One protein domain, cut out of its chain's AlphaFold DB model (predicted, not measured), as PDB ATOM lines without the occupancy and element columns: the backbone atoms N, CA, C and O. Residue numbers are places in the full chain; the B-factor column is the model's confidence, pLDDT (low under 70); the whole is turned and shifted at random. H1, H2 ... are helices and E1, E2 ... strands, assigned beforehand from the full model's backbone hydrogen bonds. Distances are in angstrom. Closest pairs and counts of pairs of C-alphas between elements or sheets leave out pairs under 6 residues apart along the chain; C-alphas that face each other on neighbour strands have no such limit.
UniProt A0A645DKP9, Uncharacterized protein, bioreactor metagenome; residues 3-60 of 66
ATOM      1  N   VAL A   3      63.893  24.444  86.814       72.44
ATOM      2  CA  VAL A   3      65.351  24.403  86.972       72.44
ATOM      3  C   VAL A   3      65.684  23.412  88.080       72.44
ATOM      4  O   VAL A   3      65.086  23.453  89.160       72.44
ATOM      5  N   GLU A   4      66.606  22.494  87.799       79.94
ATOM      6  CA  GLU A   4      67.149  21.595  88.812       79.94
ATOM      7  C   GLU A   4      68.102  22.375  89.719       79.94
ATOM      8  O   GLU A   4      69.002  23.067  89.247       79.94
ATOM      9  N   ILE A   5      67.891  22.268  91.027       80.50
ATOM     10  CA  ILE A   5      68.716  22.916  92.036       80.50
ATOM     11  C   ILE A   5      69.332  21.839  92.920       80.50
ATOM     12  O   ILE A   5      68.622  21.024  93.521       80.50
ATOM     13  N   THR A   6      70.652  21.897  93.054       83.00
ATOM     14  CA  THR A   6      71.386  21.175  94.091       83.00
ATOM     15  C   THR A   6      71.291  21.969  95.388       83.00
ATOM     16  O   THR A   6      71.884  23.036  95.515       83.00
ATOM     17  N   VAL A   7      70.501  21.477  96.346       81.12
ATOM     18  CA  VAL A   7      70.309  22.150  97.649       81.12
ATOM     19  C   VAL A   7      71.530  21.983  98.550       81.12
ATOM     20  O   VAL A   7      71.850  22.869  99.335       81.12
ATOM     21  N   ASP A   8      72.189  20.832  98.444       82.94
ATOM     22  CA  ASP A   8      73.365  20.475  99.226       82.94
ATOM     23  C   ASP A   8      74.418  19.879  98.288       82.94
ATOM     24  O   ASP A   8      74.212  18.815  97.697       82.94
ATOM     25  N   GLN A   9      75.553  20.569  98.160       84.31
ATOM     26  CA  GLN A   9      76.671  20.155  97.311       84.31
ATOM     27  C   GLN A   9      77.250  18.791  97.721       84.31
ATOM     28  O   GLN A   9      77.813  18.092  96.883       84.31
ATOM     29  N   TRP A  10      77.103  18.402  98.992       88.56
ATOM     30  CA  TRP A  10      77.615  17.140  99.533       88.56
ATOM     31  C   TRP A  10      76.658  15.962  99.307       88.56
ATOM     32  O   TRP A  10      77.042  14.809  99.505       88.56
ATOM     33  N   LYS A  11      75.421  16.234  98.867       87.00
ATOM     34  CA  LYS A  11      74.410  15.227  98.502       87.00
ATOM     35  C   LYS A  11      73.757  15.564  97.154       87.00
ATOM     36  O   LYS A  11      72.541  15.761  97.089       87.00
ATOM     37  N   PRO A  12      74.533  15.583  96.055       81.25
ATOM     38  CA  PRO A  12      74.060  16.037  94.745       81.25
ATOM     39  C   PRO A  12      72.962  15.154  94.133       81.25
ATOM     40  O   PRO A  12      72.255  15.580  93.225       81.25
ATOM     41  N   TRP A  13      72.778  13.928  94.632       84.75
ATOM     42  CA  TRP A  13      71.692  13.037  94.206       84.75
ATOM     43  C   TRP A  13      70.308  13.471  94.713       84.75
ATOM     44  O   TRP A  13      69.295  12.993  94.203       84.75
ATOM     45  N   ILE A  14      70.228  14.370  95.701       84.81
ATOM     46  CA  ILE A  14      68.957  14.922  96.182       84.81
ATOM     47  C   ILE A  14      68.585  16.116  95.302       84.81
ATOM     48  O   ILE A  14      68.933  17.264  95.583       84.81
ATOM     49  N   ARG A  15      67.856  15.830  94.223       80.50
ATOM     50  CA  ARG A  15      67.410  16.829  93.248       80.50
ATOM     51  C   ARG A  15      66.121  17.498  93.708       80.50
ATOM     52  O   ARG A  15      65.150  16.820  94.042       80.50
ATOM     53  N   LYS A  16      66.087  18.831  93.697       82.94
ATOM     54  CA  LYS A  16      64.840  19.599  93.803       82.94
ATOM     55  C   LYS A  16      64.650  20.429  92.547       82.94
ATOM     56  O   LYS A  16      65.614  20.903  91.960       82.94
ATOM     57  N   TYR A  17      63.397  20.630  92.171       81.75
ATOM     58  CA  TYR A  17      63.036  21.443  91.020       81.75
ATOM     59  C   TYR A  17      62.348  22.713  91.502       81.75
ATOM     60  O   TYR A  17      61.409  22.649  92.297       81.75
ATOM     61  N   ARG A  18      62.809  23.866  91.020       75.88
ATOM     62  CA  ARG A  18      62.118  25.145  91.191       75.88
ATOM     63  C   ARG A  18      61.481  25.520  89.868       75.88
ATOM     64  O   ARG A  18      62.133  25.488  88.828       75.88
ATOM     65  N   VAL A  19      60.202  25.873  89.910       73.00
ATOM     66  CA  VAL A  19      59.512  26.415  88.743       73.00
ATOM     67  C   VAL A  19      59.772  27.912  88.711       73.00
ATOM     68  O   VAL A  19      59.332  28.639  89.598       73.00
ATOM     69  N   GLU A  20      60.496  28.367  87.699       66.00
ATOM     70  CA  GLU A  20      60.717  29.787  87.456       66.00
ATOM     71  C   GLU A  20      59.916  30.261  86.253       66.00
ATOM     72  O   GLU A  20      59.673  29.520  85.298       66.00
ATOM     73  N   THR A  21      59.495  31.517  86.306       63.78
ATOM     74  CA  THR A  21      58.859  32.216  85.185       63.78
ATOM     75  C   THR A  21      59.874  32.626  84.122       63.78
ATOM     76  O   THR A  21      59.521  32.795  82.961       63.78
ATOM     77  N   PHE A  22      61.145  32.729  84.502       63.84
ATOM     78  CA  PHE A  22      62.226  33.176  83.643       63.84
ATOM     79  C   PHE A  22      62.971  31.992  83.007       63.84
ATOM     80  O   PHE A  22      63.236  30.995  83.679       63.84
ATOM     81  N   CYS A  23      63.302  32.088  81.713       70.12
ATOM     82  CA  CYS A  23      64.258  31.187  81.058       70.12
ATOM     83  C   CYS A  23      65.615  31.900  81.015       70.12
ATOM     84  O   CYS A  23      65.727  32.967  80.415       70.12
ATOM     85  N   TYR A  24      66.630  31.316  81.659       70.38
ATOM     86  CA  TYR A  24      68.026  31.775  81.559       70.38
ATOM     87  C   TYR A  24      68.691  31.384  80.234       70.38
ATOM     88  O   TYR A  24      69.830  31.766  79.997       70.38
ATOM     89  N   GLY A  25      68.001  30.594  79.410       73.06
ATOM     90  CA  GLY A  25      68.450  30.197  78.086       73.06
ATOM     91  C   GLY A  25      68.118  31.232  77.004       73.06
ATOM     92  O   GLY A  25      67.672  32.343  77.316       73.06
ATOM     93  N   PRO A  26      68.296  30.845  75.735       76.62
ATOM     94  CA  PRO A  26      68.150  31.740  74.597       76.62
ATOM     95  C   PRO A  26      66.713  32.235  74.415       76.62
ATOM     96  O   PRO A  26      65.764  31.645  74.947       76.62
ATOM     97  N   LYS A  27      66.516  33.298  73.627       75.88
ATOM     98  CA  LYS A  27      65.167  33.831  73.353       75.88
ATOM     99  C   LYS A  27      64.252  32.795  72.679       75.88
ATOM    100  O   LYS A  27      63.052  32.802  72.941       75.88
ATOM    101  N   SER A  28      64.804  31.862  71.895       77.94
ATOM    102  CA  SER A  28      64.065  30.761  71.252       77.94
ATOM    103  C   SER A  28      63.644  29.631  72.207       77.94
ATOM    104  O   SER A  28      62.970  28.680  71.795       77.94
ATOM    105  N   CYS A  29      64.016  29.709  73.492       78.00
ATOM    106  CA  CYS A  29      63.723  28.706  74.514       78.00
ATOM    107  C   CYS A  29      62.232  28.311  74.505       78.00
ATOM    108  O   CYS A  29      61.374  29.048  74.980       78.00
ATOM    109  N   LYS A  30      61.910  27.087  74.053       76.62
ATOM    110  CA  LYS A  30      60.526  26.545  74.008       76.62
ATOM    111  C   LYS A  30      59.826  26.522  75.369       76.62
ATOM    112  O   LYS A  30      58.607  26.405  75.458       76.62
ATOM    113  N   HIS A  31      60.612  26.560  76.440       74.75
ATOM    114  CA  HIS A  31      60.134  26.575  77.816       74.75
ATOM    115  C   HIS A  31      60.012  27.990  78.400       74.75
ATOM    116  O   HIS A  31      59.503  28.124  79.521       74.75
ATOM    117  N   TYR A  32      60.463  29.023  77.678       74.31
ATOM    118  CA  TYR A  32      60.209  30.416  78.018       74.31
ATOM    119  C   TYR A  32      58.718  30.694  77.848       74.31
ATOM    120  O   TYR A  32      58.116  30.409  76.816       74.31
ATOM    121  N   ARG A  33      58.100  31.199  78.911       72.94
ATOM    122  CA  ARG A  33      56.710  31.649  78.908       72.94
ATOM    123  C   ARG A  33      56.711  33.001  79.606       72.94
ATOM    124  O   ARG A  33      56.682  33.002  80.840       72.94
ATOM    125  N   PRO A  34      56.809  34.114  78.858       71.88
ATOM    126  CA  PRO A  34      56.715  35.426  79.469       71.88
ATOM    127  C   PRO A  34      55.373  35.529  80.197       71.88
ATOM    128  O   PRO A  34      54.355  34.972  79.771       71.88
ATOM    129  N   GLY A  35      55.402  36.171  81.362       75.25
ATOM    130  CA  GLY A  35      54.184  36.482  82.099       75.25
ATOM    131  C   GLY A  35      53.313  37.485  81.332       75.25
ATOM    132  O   GLY A  35      53.726  38.005  80.300       75.25
ATOM    133  N   PRO A  36      52.103  37.786  81.824       79.69
ATOM    134  CA  PRO A  36      51.284  38.842  81.238       79.69
ATOM    135  C   PRO A  36      51.989  40.203  81.331       79.69
ATOM    136  O   PRO A  36      52.679  40.469  82.319       79.69
ATOM    137  N   ASN A  37      51.742  41.085  80.356       82.12
ATOM    138  CA  ASN A  37      52.306  42.435  80.346       82.12
ATOM    139  C   ASN A  37      52.000  43.170  81.652       82.12
ATOM    140  O   ASN A  37      50.885  43.110  82.195       82.12
ATOM    141  N   ARG A  38      53.011  43.879  82.156       81.88
ATOM    142  CA  ARG A  38      52.911  44.611  83.411       81.88
ATOM    143  C   ARG A  38      51.879  45.725  83.277       81.88
ATOM    144  O   ARG A  38      51.914  46.533  82.356       81.88
ATOM    145  N   LYS A  39      50.969  45.785  84.245       87.44
ATOM    146  CA  LYS A  39      49.980  46.857  84.367       87.44
ATOM    147  C   LYS A  39      50.438  47.831  85.442       87.44
ATOM    148  O   LYS A  39      50.646  47.434  86.587       87.44
ATOM    149  N   VAL A  40      50.595  49.095  85.074       82.69
ATOM    150  CA  VAL A  40      50.980  50.180  85.974       82.69
ATOM    151  C   VAL A  40      49.751  51.034  86.256       82.69
ATOM    152  O   VAL A  40      49.130  51.589  85.349       82.69
ATOM    153  N   GLY A  41      49.383  51.113  87.534       88.94
ATOM    154  CA  GLY A  41      48.305  51.982  87.992       88.94
ATOM    155  C   GLY A  41      48.722  53.449  87.910       88.94
ATOM    156  O   GLY A  41      49.698  53.859  88.536       88.94
ATOM    157  N   GLY A  42      47.979  54.229  87.137       85.56
ATOM    158  CA  GLY A  42      48.060  55.681  87.056       85.56
ATOM    159  C   GLY A  42      47.057  56.379  87.982       85.56
ATOM    160  O   GLY A  42      46.327  55.756  88.757       85.56
ATOM    161  N   ARG A  43      47.011  57.713  87.903       85.56
ATOM    162  CA  ARG A  43      46.038  58.529  88.654       85.56
ATOM    163  C   ARG A  43      44.618  58.320  88.106       85.56
ATOM    164  O   ARG A  43      44.446  58.006  86.933       85.56
ATOM    165  N   ASN A  44      43.602  58.512  88.954       86.06
ATOM    166  CA  ASN A  44      42.174  58.371  88.612       86.06
ATOM    167  C   ASN A  44      41.775  57.010  88.002       86.06
ATOM    168  O   ASN A  44      40.869  56.944  87.178       86.06
ATOM    169  N   GLY A  45      42.442  55.918  88.387       84.81
ATOM    170  CA  GLY A  45      42.104  54.577  87.893       84.81
ATOM    171  C   GLY A  45      42.553  54.299  86.456       84.81
ATOM    172  O   GLY A  45      42.181  53.272  85.892       84.81
ATOM    173  N   MET A  46      43.366  55.178  85.862       85.19
ATOM    174  CA  MET A  46      44.024  54.899  84.590       85.19
ATOM    175  C   MET A  46      44.961  53.698  84.759       85.19
ATOM    176  O   MET A  46      45.720  53.637  85.721       85.19
ATOM    177  N   VAL A  47      44.919  52.739  83.838       86.44
ATOM    178  CA  VAL A  47      45.840  51.596  83.824       86.44
ATOM    179  C   VAL A  47      46.656  51.691  82.549       86.44
ATOM    180  O   VAL A  47      46.113  51.537  81.458       86.44
ATOM    181  N   TYR A  48      47.950  51.963  82.690       82.19
ATOM    182  CA  TYR A  48      48.890  51.864  81.581       82.19
ATOM    183  C   TYR A  48      49.388  50.422  81.506       82.19
ATOM    184  O   TYR A  48      49.829  49.857  82.508       82.19
ATOM    185  N   VAL A  49      49.267  49.802  80.339       85.50
ATOM    186  CA  VAL A  49      49.900  48.511  80.070       85.50
ATOM    187  C   VAL A  49      51.280  48.839  79.528       85.50
ATOM    188  O   VAL A  49      51.364  49.508  78.502       85.50
ATOM    189  N   GLU A  50      52.337  48.423  80.228       77.88
ATOM    190  CA  GLU A  50      53.683  48.571  79.680       77.88
ATOM    191  C   GLU A  50      53.779  47.776  78.382       77.88
ATOM    192  O   GLU A  50      53.425  46.593  78.313       77.88
ATOM    193  N   GLU A  51      54.221  48.474  77.348       73.94
ATOM    194  CA  GLU A  51      54.498  47.901  76.045       73.94
ATOM    195  C   GLU A  51      55.746  47.005  76.113       73.94
ATOM    196  O   GLU A  51      56.620  47.171  76.966       73.94
ATOM    197  N   ASP A  52      55.820  46.040  75.196       71.44
ATOM    198  CA  ASP A  52      56.818  44.956  75.179       71.44
ATOM    199  C   ASP A  52      58.281  45.439  75.065       71.44
ATOM    200  O   ASP A  52      59.218  44.683  75.309       71.44
ATOM    201  N   TRP A  53      58.499  46.727  74.769       75.94
ATOM    202  CA  TRP A  53      59.829  47.321  74.597       75.94
ATOM    203  C   TRP A  53      60.728  47.175  75.832       75.94
ATOM    204  O   TRP A  53      61.951  47.118  75.699       75.94
ATOM    205  N   VAL A  54      60.153  47.101  77.037       74.88
ATOM    206  CA  VAL A  54      60.927  46.897  78.273       74.88
ATOM    207  C   VAL A  54      61.479  45.474  78.345       74.88
ATOM    208  O   VAL A  54      62.645  45.294  78.699       74.88
ATOM    209  N   ASP A  55      60.677  44.464  77.996       75.75
ATOM    210  CA  ASP A  55      61.137  43.067  77.970       75.75
ATOM    211  C   ASP A  55      62.183  42.878  76.867       75.75
ATOM    212  O   ASP A  55      63.227  42.258  77.081       75.75
ATOM    213  N   GLU A  56      61.967  43.511  75.714       79.50
ATOM    214  CA  GLU A  56      62.905  43.493  74.595       79.50
ATOM    215  C   GLU A  56      64.261  44.118  74.968       79.50
ATOM    216  O   GLU A  56      65.308  43.522  74.702       79.50
ATOM    217  N   MET A  57      64.261  45.254  75.677       81.31
ATOM    218  CA  MET A  57      65.481  45.896  76.180       81.31
ATOM    219  C   MET A  57      66.196  45.023  77.225       81.31
ATOM    220  O   MET A  57      67.409  44.830  77.158       81.31
ATOM    221  N   LEU A  58      65.460  44.449  78.183       76.94
ATOM    222  CA  LEU A  58      66.032  43.605  79.243       76.94
ATOM    223  C   LEU A  58      66.545  42.253  78.726       76.94
ATOM    224  O   LEU A  58      67.380  41.608  79.366       76.94
ATOM    225  N   THR A  59      66.048  41.806  77.575       76.38
ATOM    226  CA  THR A  59      66.481  40.573  76.915       76.38
ATOM    227  C   THR A  59      67.447  40.831  75.759       76.38
ATOM    228  O   THR A  59      67.946  39.864  75.195       76.38
ATOM    229  N   GLN A  60      67.762  42.087  75.412       82.00
ATOM    230  CA  GLN A  60      68.584  42.470  74.250       82.00
ATOM    231  C   GLN A  60      69.909  41.706  74.158       82.00
ATOM    232  O   GLN A  60      70.329  41.334  73.067       82.00
TER     233      GLN A  60
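What this domain is: This is residues 3 to 60 of the 66 residues of an uncharacterized protein of bioreactor metagenome (UniProt A0A645DKP9). With little regular structure, the printed part is a drawn-out rod: hairpin E1-E2 towards one end, small hairpin E3-E4 towards the other, a long looping link between them, and short helix H1 folded back from E4 towards the middle. The 58 residues have four named strands, then one helix; both two-stranded sheets are antiparallel. The class is mixed, with 22 residues in named elements. It is extended, radius of gyration of the C-alphas 17.4 A, spanning 55 by 26 by 16 A.

How they stand to each other: E1, residues 3 to 6, and E2, residues 15 to 19, form a hairpin at 143 degrees; N 5 and O 16 are 2.8 A apart. E3, residues 39 to 41, and E4, residues 47 to 49, form another at 152 degrees, with N 40 and O 48 2.8 A apart. H1, residues 53 to 59, has every O i to N i+4 pair within hydrogen-bond range; it is apart from E1, E2 and E3.

Where its parts are: E1 begins at C-alpha 3 (65.351, 24.403, 86.972). E2 measures 13.2 A, E1 9.9 A, E3 6.5 A, E4 6.3 A. H1, 9.8 A, ends at C-alpha 59 (66.481, 40.573, 76.915).

The domain as a whole: The farthest C-alphas, Trp 10 and Asn 44, are 55.5 A apart. Residues 8 to 13 stand free. The printed part has no cut; E2 to E3 is a long link, and residues 20 to 22 in it are under pLDDT 70.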